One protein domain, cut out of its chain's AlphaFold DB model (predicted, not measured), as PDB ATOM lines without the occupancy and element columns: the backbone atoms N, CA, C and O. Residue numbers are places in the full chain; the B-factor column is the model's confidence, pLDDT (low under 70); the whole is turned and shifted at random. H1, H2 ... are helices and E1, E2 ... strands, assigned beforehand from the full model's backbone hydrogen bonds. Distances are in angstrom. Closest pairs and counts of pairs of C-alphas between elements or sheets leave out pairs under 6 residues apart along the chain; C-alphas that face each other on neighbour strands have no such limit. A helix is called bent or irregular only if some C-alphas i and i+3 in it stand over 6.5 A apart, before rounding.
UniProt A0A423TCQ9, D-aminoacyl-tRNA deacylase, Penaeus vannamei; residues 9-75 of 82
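AT A GLANCE: This is residues 9 to 75 of the 82 residues of the protein "D-aminoacyl-tRNA deacylase" of Penaeus vannamei (UniProt A0A423TCQ9). Two parallel strands, E1 and E2, lie side by side, and the longest helix, H1, runs back over one face of the pair. The unnamed stretch of residues 34 to 54 loops at one end of this unit; at the other end short helix H2 leads to a small separate hairpin of E3 and E4, and the whole is drawn out between loop and hairpin. The printed part has 67 residues, with two named helices and four named strands in the order E1, H1, E2, H2, E3, E4. One sheet has the order E1, E2 and is parallel, the other E3, E4 and is antiparallel; the class is mixed, helices and strands. The whole is loose, with a radius of gyration of the C-alphas of 15.5 A, and elongated, spanning 48 by 28 by 16 A.

HOW THE PARTS SIT: E1, residues 9 to 13, and E2, residues 55 to 60, are parallel neighbours at 21 degrees; C-alphas 11 and 58 face each other at 4.8 A. N 11 and O 57, 2.8 A, and N 59 and O 11, 2.9 A, are within hydrogen-bond range. With H1, residues 21 to 33, they form a strand-helix-strand unit, two parallel neighbour strands with a helix between them along the chain, and its crossover is right-handed. Between E1 and H2, residues 62 to 65, the closest C-alphas are those of Ile 13 and Phe 62, 7.3 A apart. E3, residues 67 to 69, and E4, residues 72 to 74, form a hairpin, antiparallel at 140 degrees; N 67 and O 74 are within hydrogen-bond range at 2.8 A. H1 is apart from H2, E3 and E4. H2 and E4 are only just apart, their closest C-alphas 8.3 A from each other. In H1 every O i to N i+4 pair is within hydrogen-bond range; H2 is too short for such a pair.

IN THESE COORDINATES: E2, residues 55 to 60, is 16.8 A long, and E1, residues 9 to 13, 11.8 A, beginning with C-alpha 9 at (210.125, 233.182, 200.239). H1, residues 21 to 33, is 18.4 A long and begins with C-alpha 21 at (214.443, 215.446, 212.694). H2, residues 62 to 65, is neither bent nor irregular, but only just: C-alphas 62 and 65 are 6.0 A apart. E3, residues 67 to 69, is 6.6 A long, and E4, residues 72 to 74, 6.5 A, ending with C-alpha 74 at (191.722, 223.103, 217.989).

THE WHOLE: The two C-alphas farthest apart, those of Asn 41 and Gly 70, are 48.6 A apart. The printed part has no cut. The link from H1 to E2, 21 residues, is long. The mean pLDDT of the printed part is 96.6, and no printed residue is under 70.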
ATOM      1  N   LEU A   9     211.232 233.934 199.650       98.00
ATOM      2  CA  LEU A   9     210.125 233.182 200.239       98.00
ATOM      3  C   LEU A   9     209.827 233.660 201.657       98.00
ATOM      4  O   LEU A   9     210.716 233.723 202.499       98.00
ATOM      5  N   CYS A  10     208.550 233.903 201.942       97.75
ATOM      6  CA  CYS A  10     208.044 233.921 203.309       97.75
ATOM      7  C   CYS A  10     207.497 232.526 203.626       97.75
ATOM      8  O   CYS A  10     206.531 232.081 203.003       97.75
ATOM      9  N   VAL A  11     208.140 231.821 204.553       98.06
ATOM     10  CA  VAL A  11     207.798 230.452 204.937       98.06
ATOM     11  C   VAL A  11     207.148 230.478 206.312       98.06
ATOM     12  O   VAL A  11     207.800 230.740 207.322       98.06
ATOM     13  N   LEU A  12     205.853 230.177 206.345       98.00
ATOM     14  CA  LEU A  12     205.123 229.929 207.582       98.00
ATOM     15  C   LEU A  12     205.376 228.478 208.006       98.00
ATOM     16  O   LEU A  12     205.018 227.551 207.281       98.00
ATOM     17  N   ILE A  13     206.023 228.284 209.153       97.19
ATOM     18  CA  ILE A  13     206.469 226.972 209.634       97.19
ATOM     19  C   ILE A  13     205.540 226.498 210.743       97.19
ATOM     20  O   ILE A  13     205.556 227.032 211.851       97.19
ATOM     21  N   GLY A  14     204.761 225.460 210.460       96.31
ATOM     22  CA  GLY A  14     204.073 224.675 211.475       96.31
ATOM     23  C   GLY A  14     204.898 223.432 211.770       96.31
ATOM     24  O   GLY A  14     205.388 222.809 210.834       96.31
ATOM     25  N   ILE A  15     205.008 223.054 213.043       96.50
ATOM     26  CA  ILE A  15     205.612 221.782 213.455       96.50
ATOM     27  C   ILE A  15     204.527 220.928 214.111       96.50
ATOM     28  O   ILE A  15     203.827 221.395 215.017       96.50
ATOM     29  N   HIS A  16     204.365 219.695 213.642       96.44
ATOM     30  CA  HIS A  16     203.455 218.724 214.230       96.44
ATOM     31  C   HIS A  16     204.098 218.094 215.470       96.44
ATOM     32  O   HIS A  16     205.304 217.870 215.524       96.44
ATOM     33  N   LYS A  17     203.297 217.712 216.466       96.19
ATOM     34  CA  LYS A  17     203.795 217.072 217.702       96.19
ATOM     35  C   LYS A  17     204.542 215.744 217.497       96.19
ATOM     36  O   LYS A  17     205.223 215.290 218.407       96.19
ATOM     37  N   ASN A  18     204.369 215.120 216.333       96.62
ATOM     38  CA  ASN A  18     205.019 213.860 215.966       96.62
ATOM     39  C   ASN A  18     206.137 214.054 214.929       96.62
ATOM     40  O   ASN A  18     206.682 213.051 214.477       96.62
ATOM     41  N   ASP A  19     206.439 215.292 214.517       96.38
ATOM     42  CA  ASP A  19     207.518 215.532 213.559       96.38
ATOM     43  C   ASP A  19     208.861 215.137 214.170       96.38
ATOM     44  O   ASP A  19     209.165 215.421 215.333       96.38
ATOM     45  N   THR A  20     209.677 214.486 213.354       97.38
ATOM     46  CA  THR A  20     211.026 214.052 213.698       97.38
ATOM     47  C   THR A  20     212.069 214.916 212.996       97.38
ATOM     48  O   THR A  20     211.778 215.659 212.056       97.38
ATOM     49  N   SER A  21     213.336 214.780 213.392       95.56
ATOM     50  CA  SER A  21     214.443 215.446 212.694       95.56
ATOM     51  C   SER A  21     214.513 215.086 211.202       95.56
ATOM     52  O   SER A  21     214.928 215.918 210.398       95.56
ATOM     53  N   ALA A  22     214.079 213.877 210.821       98.06
ATOM     54  CA  ALA A  22     214.036 213.456 209.423       98.06
ATOM     55  C   ALA A  22     212.975 214.229 208.622       98.06
ATOM     56  O   ALA A  22     213.237 214.629 207.485       98.06
ATOM     57  N   ASP A  23     211.814 214.501 209.225       97.25
ATOM     58  CA  ASP A  23     210.752 215.306 208.610       97.25
ATOM     59  C   ASP A  23     211.215 216.753 208.405       97.25
ATOM     60  O   ASP A  23     211.022 217.332 207.334       97.25
ATOM     61  N   ILE A  24     211.918 217.314 209.393       95.50
ATOM     62  CA  ILE A  24     212.500 218.661 209.306       95.50
ATOM     63  C   ILE A  24     213.524 218.732 208.168       95.50
ATOM     64  O   ILE A  24     213.457 219.637 207.334       95.50
ATOM     65  N   GLU A  25     214.454 217.775 208.087       97.69
ATOM     66  CA  GLU A  25     215.457 217.749 207.017       97.69
ATOM     67  C   GLU A  25     214.805 217.612 205.634       97.69
ATOM     68  O   GLU A  25     215.184 218.306 204.682       97.69
ATOM     69  N   PHE A  26     213.782 216.762 205.521       97.88
ATOM     70  CA  PHE A  26     212.994 216.621 204.304       97.88
ATOM     71  C   PHE A  26     212.323 217.941 203.903       97.88
ATOM     72  O   PHE A  26     212.429 218.357 202.743       97.88
ATOM     73  N   MET A  27     211.687 218.633 204.851       97.75
ATOM     74  CA  MET A  27     211.014 219.907 204.604       97.75
ATOM     75  C   MET A  27     211.993 221.010 204.198       97.75
ATOM     76  O   MET A  27     211.725 221.732 203.237       97.75
ATOM     77  N   VAL A  28     213.163 221.099 204.837       97.56
ATOM     78  CA  VAL A  28     214.227 222.038 204.440       97.56
ATOM     79  C   VAL A  28     214.663 221.778 202.998       97.56
ATOM     80  O   VAL A  28     214.687 222.700 202.179       97.56
ATOM     81  N   ARG A  29     214.941 220.516 202.644       97.94
ATOM     82  CA  ARG A  29     215.296 220.142 201.265       97.94
ATOM     83  C   ARG A  29     214.177 220.492 200.285       97.94
ATOM     84  O   ARG A  29     214.468 220.945 199.179       97.94
ATOM     85  N   LYS A  30     212.909 220.308 200.661       97.81
ATOM     86  CA  LYS A  30     211.765 220.684 199.821       97.81
ATOM     87  C   LYS A  30     211.679 222.192 199.616       97.81
ATOM     88  O   LYS A  30     211.608 222.617 198.467       97.81
ATOM     89  N   ILE A  31     211.744 222.994 200.674       98.00
ATOM     90  CA  ILE A  31     211.661 224.461 200.588       98.00
ATOM     91  C   ILE A  31     212.766 225.013 199.679       98.00
ATOM     92  O   ILE A  31     212.485 225.809 198.786       98.00
ATOM     93  N   LEU A  32     214.006 224.543 199.850       97.88
ATOM     94  CA  LEU A  32     215.148 225.045 199.079       97.88
ATOM     95  C   LEU A  32     215.065 224.718 197.581       97.88
ATOM     96  O   LEU A  32     215.490 225.531 196.759       97.88
ATOM     97  N   ASN A  33     214.518 223.549 197.235       96.88
ATOM     98  CA  ASN A  33     214.537 223.012 195.869       96.88
ATOM     99  C   ASN A  33     213.194 223.134 195.125       96.88
ATOM    100  O   ASN A  33     213.119 222.787 193.945       96.88
ATOM    101  N   THR A  34     212.117 223.584 195.781       98.00
ATOM    102  CA  THR A  34     210.827 223.789 195.103       98.00
ATOM    103  C   THR A  34     210.977 224.880 194.051       98.00
ATOM    104  O   THR A  34     211.315 226.018 194.367       98.00
ATOM    105  N   ARG A  35     210.707 224.529 192.792       97.56
ATOM    106  CA  ARG A  35     210.884 225.427 191.653       97.56
ATOM    107  C   ARG A  35     209.733 226.420 191.564       97.56
ATOM    108  O   ARG A  35     208.685 226.107 191.006       97.56
ATOM    109  N   LEU A  36     209.933 227.607 192.125       97.12
ATOM    110  CA  LEU A  36     208.928 228.674 192.192       97.12
ATOM    111  C   LEU A  36     209.316 229.907 191.373       97.12
ATOM    112  O   LEU A  36     208.461 230.740 191.084       97.12
ATOM    113  N   PHE A  37     210.584 230.021 190.977       96.94
ATOM    114  CA  PHE A  37     211.119 231.215 190.334       96.94
ATOM    115  C   PHE A  37     211.412 230.994 188.852       96.94
ATOM    116  O   PHE A  37     211.524 229.860 188.369       96.94
ATOM    117  N   GLU A  38     211.487 232.108 188.132       96.75
ATOM    118  CA  GLU A  38     211.836 232.138 186.718       96.75
ATOM    119  C   GLU A  38     213.336 231.926 186.512       96.75
ATOM    120  O   GLU A  38     214.143 232.286 187.371       96.75
ATOM    121  N   ASP A  39     213.702 231.342 185.372       93.69
ATOM    122  CA  ASP A  39     215.088 231.312 184.906       93.69
ATOM    123  C   ASP A  39     215.474 232.612 184.171       93.69
ATOM    124  O   ASP A  39     214.665 233.526 184.004       93.69
ATOM    125  N   GLY A  40     216.721 232.694 183.695       91.00
ATOM    126  CA  GLY A  40     217.215 233.850 182.933       91.00
ATOM    127  C   GLY A  40     216.486 234.111 181.606       91.00
ATOM    128  O   GLY A  40     216.662 235.178 181.028       91.00
ATOM    129  N   ASN A  41     215.649 233.176 181.140       93.88
ATOM    130  CA  ASN A  41     214.827 233.314 179.936       93.88
ATOM    131  C   ASN A  41     213.366 233.686 180.263       93.88
ATOM    132  O   ASN A  41     212.525 233.715 179.365       93.88
ATOM    133  N   GLY A  42     213.040 233.938 181.538       92.31
ATOM    134  CA  GLY A  42     211.693 234.293 181.993       92.31
ATOM    135  C   GLY A  42     210.726 233.110 182.078       92.31
ATOM    136  O   GLY A  42     209.517 233.299 182.235       92.31
ATOM    137  N   LYS A  43     211.209 231.866 181.969       95.00
ATOM    138  CA  LYS A  43     210.339 230.691 182.048       95.00
ATOM    139  C   LYS A  43     209.999 230.404 183.504       95.00
ATOM    140  O   LYS A  43     210.887 230.215 184.327       95.00
ATOM    141  N   ARG A  44     208.705 230.318 183.821       94.56
ATOM    142  CA  ARG A  44     208.206 230.037 185.179       94.56
ATOM    143  C   ARG A  44     208.518 228.610 185.641       94.56
ATOM    144  O   ARG A  44     208.669 227.699 184.820       94.56
ATOM    145  N   TRP A  45     208.540 228.433 186.965       96.25
ATOM    146  CA  TRP A  45     208.696 227.141 187.651       96.25
ATOM    147  C   TRP A  45     210.023 226.433 187.354       96.25
ATOM    148  O   TRP A  45     210.066 225.209 187.220       96.25
ATOM    149  N   GLN A  46     211.112 227.192 187.226       97.38
ATOM    150  CA  GLN A  46     212.417 226.641 186.857       97.38
ATOM    151  C   GLN A  46     213.404 226.599 188.010       97.38
ATOM    152  O   GLN A  46     214.083 225.587 188.151       97.38
ATOM    153  N   LEU A  47     213.487 227.635 188.840       97.62
ATOM    154  CA  LEU A  47     214.525 227.730 189.867       97.62
ATOM    155  C   LEU A  47     213.950 227.595 191.276       97.62
ATOM    156  O   LEU A  47     212.864 228.109 191.570       97.62
ATOM    157  N   GLY A  48     214.690 226.903 192.144       97.69
ATOM    158  CA  GLY A  48     214.486 226.970 193.588       97.69
ATOM    159  C   GLY A  48     214.954 228.307 194.161       97.69
ATOM    160  O   GLY A  48     215.680 229.054 193.507       97.69
ATOM    161  N   VAL A  49     214.564 228.613 195.401       97.69
ATOM    162  CA  VAL A  49     214.990 229.851 196.087       97.69
ATOM    163  C   VAL A  49     216.514 229.936 196.205       97.69
ATOM    164  O   VAL A  49     217.093 231.005 196.022       97.69
ATOM    165  N   LYS A  50     217.163 228.784 196.429       96.69
ATOM    166  CA  LYS A  50     218.620 228.666 196.500       96.69
ATOM    167  C   LYS A  50     219.270 228.935 195.143       96.69
ATOM    168  O   LYS A  50     220.202 229.726 195.074       96.69
ATOM    169  N   ASP A  51     218.767 228.306 194.082       96.44
ATOM    170  CA  ASP A  51     219.315 228.452 192.725       96.44
ATOM    171  C   ASP A  51     219.141 229.878 192.189       96.44
ATOM    172  O   ASP A  51     219.974 230.371 191.433       96.44
ATOM    173  N   ALA A  52     218.068 230.556 192.605       95.62
ATOM    174  CA  ALA A  52     217.793 231.943 192.260       95.62
ATOM    175  C   ALA A  52     218.577 232.961 193.117       95.62
ATOM    176  O   ALA A  52     218.474 234.160 192.861       95.62
ATOM    177  N   GLY A  53     219.337 232.517 194.131       96.12
ATOM    178  CA  GLY A  53     220.096 233.398 195.027       96.12
ATOM    179  C   GLY A  53     219.213 234.345 195.846       96.12
ATOM    180  O   GLY A  53     219.608 235.477 196.112       96.12
ATOM    181  N   LEU A  54     217.999 233.908 196.186       97.31
ATOM    182  CA  LEU A  54     216.985 234.722 196.853       97.31
ATOM    183  C   LEU A  54     216.928 234.449 198.360       97.31
ATOM    184  O   LEU A  54     217.477 233.470 198.867       97.31
ATOM    185  N   GLU A  55     216.232 235.322 199.081       98.19
ATOM    186  CA  GLU A  55     216.175 235.291 200.541       98.19
ATOM    187  C   GLU A  55     215.014 234.433 201.071       98.19
ATOM    188  O   GLU A  55     214.051 234.120 200.365       98.19
ATOM    189  N   ILE A  56     215.092 234.040 202.344       98.19
ATOM    190  CA  ILE A  56     214.031 233.294 203.030       98.19
ATOM    191  C   ILE A  56     213.754 233.953 204.378       98.19
ATOM    192  O   ILE A  56     214.668 234.172 205.170       98.19
ATOM    193  N   LEU A  57     212.479 234.218 204.652       97.88
ATOM    194  CA  LEU A  57     211.974 234.644 205.949       97.88
ATOM    195  C   LEU A  57     211.136 233.515 206.542       97.88
ATOM    196  O   LEU A  57     210.071 233.195 206.019       97.88
ATOM    197  N   CYS A  58     211.602 232.933 207.640       97.06
ATOM    198  CA  CYS A  58     210.891 231.879 208.356       97.06
ATOM    199  C   CYS A  58     210.110 232.465 209.535       97.06
ATOM    200  O   CYS A  58     210.683 233.165 210.368       97.06
ATOM    201  N   VAL A  59     208.820 232.141 209.635       96.38
ATOM    202  CA  VAL A  59     207.943 232.585 210.728       96.38
ATOM    203  C   VAL A  59     207.259 231.369 211.339       96.38
ATOM    204  O   VAL A  59     206.595 230.613 210.634       96.38
ATOM    205  N   SER A  60     207.420 231.172 212.649       95.19
ATOM    206  CA  SER A  60     206.708 230.116 213.377       95.19
ATOM    207  C   SER A  60     205.198 230.357 213.315       95.19
ATOM    208  O   SER A  60     204.732 231.443 213.653       95.19
ATOM    209  N   GLN A  61     204.440 229.348 212.882       97.06
ATOM    210  CA  GLN A  61     203.002 229.428 212.639       97.06
ATOM    211  C   GLN A  61     202.292 228.124 213.040       97.06
ATOM    212  O   GLN A  61     201.898 227.309 212.203       97.06
ATOM    213  N   PHE A  62     202.060 227.940 214.343       96.25
ATOM    214  CA  PHE A  62     201.373 226.753 214.883       96.25
ATOM    215  C   PHE A  62     199.942 226.574 214.348       96.25
ATOM    216  O   PHE A  62     199.423 225.460 214.302       96.25
ATOM    217  N   THR A  63     199.301 227.663 213.906       96.06
ATOM    218  CA  THR A  63     197.919 227.628 213.413       96.06
ATOM    219  C   THR A  63     197.756 226.840 212.117       96.06
ATOM    220  O   THR A  63     196.627 226.603 211.704       96.06
ATOM    221  N   LEU A  64     198.849 226.451 211.457       96.94
ATOM    222  CA  LEU A  64     198.795 225.563 210.297       96.94
ATOM    223  C   LEU A  64     198.270 224.164 210.660       96.94
ATOM    224  O   LEU A  64     197.651 223.523 209.820       96.94
ATOM    225  N   TYR A  65     198.427 223.732 211.915       96.88
ATOM    226  CA  TYR A  65     197.838 222.494 212.446       96.88
ATOM    227  C   TYR A  65     196.523 222.751 213.199       96.88
ATOM    228  O   TYR A  65     196.286 222.194 214.272       96.88
ATOM    229  N   CYS A  66     195.687 223.641 212.659       96.06
ATOM    230  CA  CYS A  66     194.347 223.921 213.169       96.06
ATOM    231  C   CYS A  66     193.330 222.913 212.632       96.06
ATOM    232  O   CYS A  66     193.198 222.745 211.420       96.06
ATOM    233  N   GLU A  67     192.530 222.351 213.526       96.38
ATOM    234  CA  GLU A  67     191.268 221.700 213.197       96.38
ATOM    235  C   GLU A  67     190.105 222.505 213.780       96.38
ATOM    236  O   GLU A  67     190.190 223.049 214.880       96.38
ATOM    237  N   LEU A  68     188.989 222.586 213.057       96.62
ATOM    238  CA  LEU A  68     187.805 223.301 213.526       96.62
ATOM    239  C   LEU A  68     186.793 222.325 214.133       96.62
ATOM    240  O   LEU A  68     186.271 221.441 213.457       96.62
ATOM    241  N   LYS A  69     186.470 222.520 215.415       94.62
ATOM    242  CA  LYS A  69     185.340 221.867 216.092       94.62
ATOM    243  C   LYS A  69     184.172 222.846 216.142       94.62
ATOM    244  O   LYS A  69     184.057 223.655 217.067       94.62
ATOM    245  N   GLY A  70     183.335 222.817 215.105       94.94
ATOM    246  CA  GLY A  70     182.395 223.905 214.831       94.94
ATOM    247  C   GLY A  70     183.172 225.180 214.504       94.94
ATOM    248  O   GLY A  70     184.025 225.165 213.626       94.94
ATOM    249  N   ASN A  71     182.943 226.257 215.258       95.56
ATOM    250  CA  ASN A  71     183.691 227.516 215.108       95.56
ATOM    251  C   ASN A  71     184.889 227.634 216.064       95.56
ATOM    252  O   ASN A  71     185.560 228.664 216.088       95.56
ATOM    253  N   LYS A  72     185.142 226.614 216.895       96.88
ATOM    254  CA  LYS A  72     186.246 226.627 217.853       96.88
ATOM    255  C   LYS A  72     187.492 225.997 217.221       96.88
ATOM    256  O   LYS A  72     187.426 224.822 216.854       96.88
ATOM    257  N   PRO A  73     188.616 226.723 217.137       96.50
ATOM    258  CA  PRO A  73     189.865 226.148 216.673       96.50
ATOM    259  C   PRO A  73     190.471 225.216 217.721       96.50
ATOM    260  O   PRO A  73     190.359 225.428 218.935       96.50
ATOM    261  N   ASP A  74     191.121 224.177 217.227       95.88
ATOM    262  CA  ASP A  74     191.722 223.103 217.989       95.88
ATOM    263  C   ASP A  74     193.116 222.806 217.431       95.88
ATOM    264  O   ASP A  74     193.272 222.532 216.247       95.88
ATOM    265  N   TYR A  75     194.136 222.883 218.285       96.12
ATOM    266  CA  TYR A  75     195.540 222.788 217.871       96.12
ATOM    267  C   TYR A  75     196.247 221.577 218.483       96.12
ATOM    268  O   TYR A  75     197.464 221.589 218.646       96.12
TER     269      TYR A  75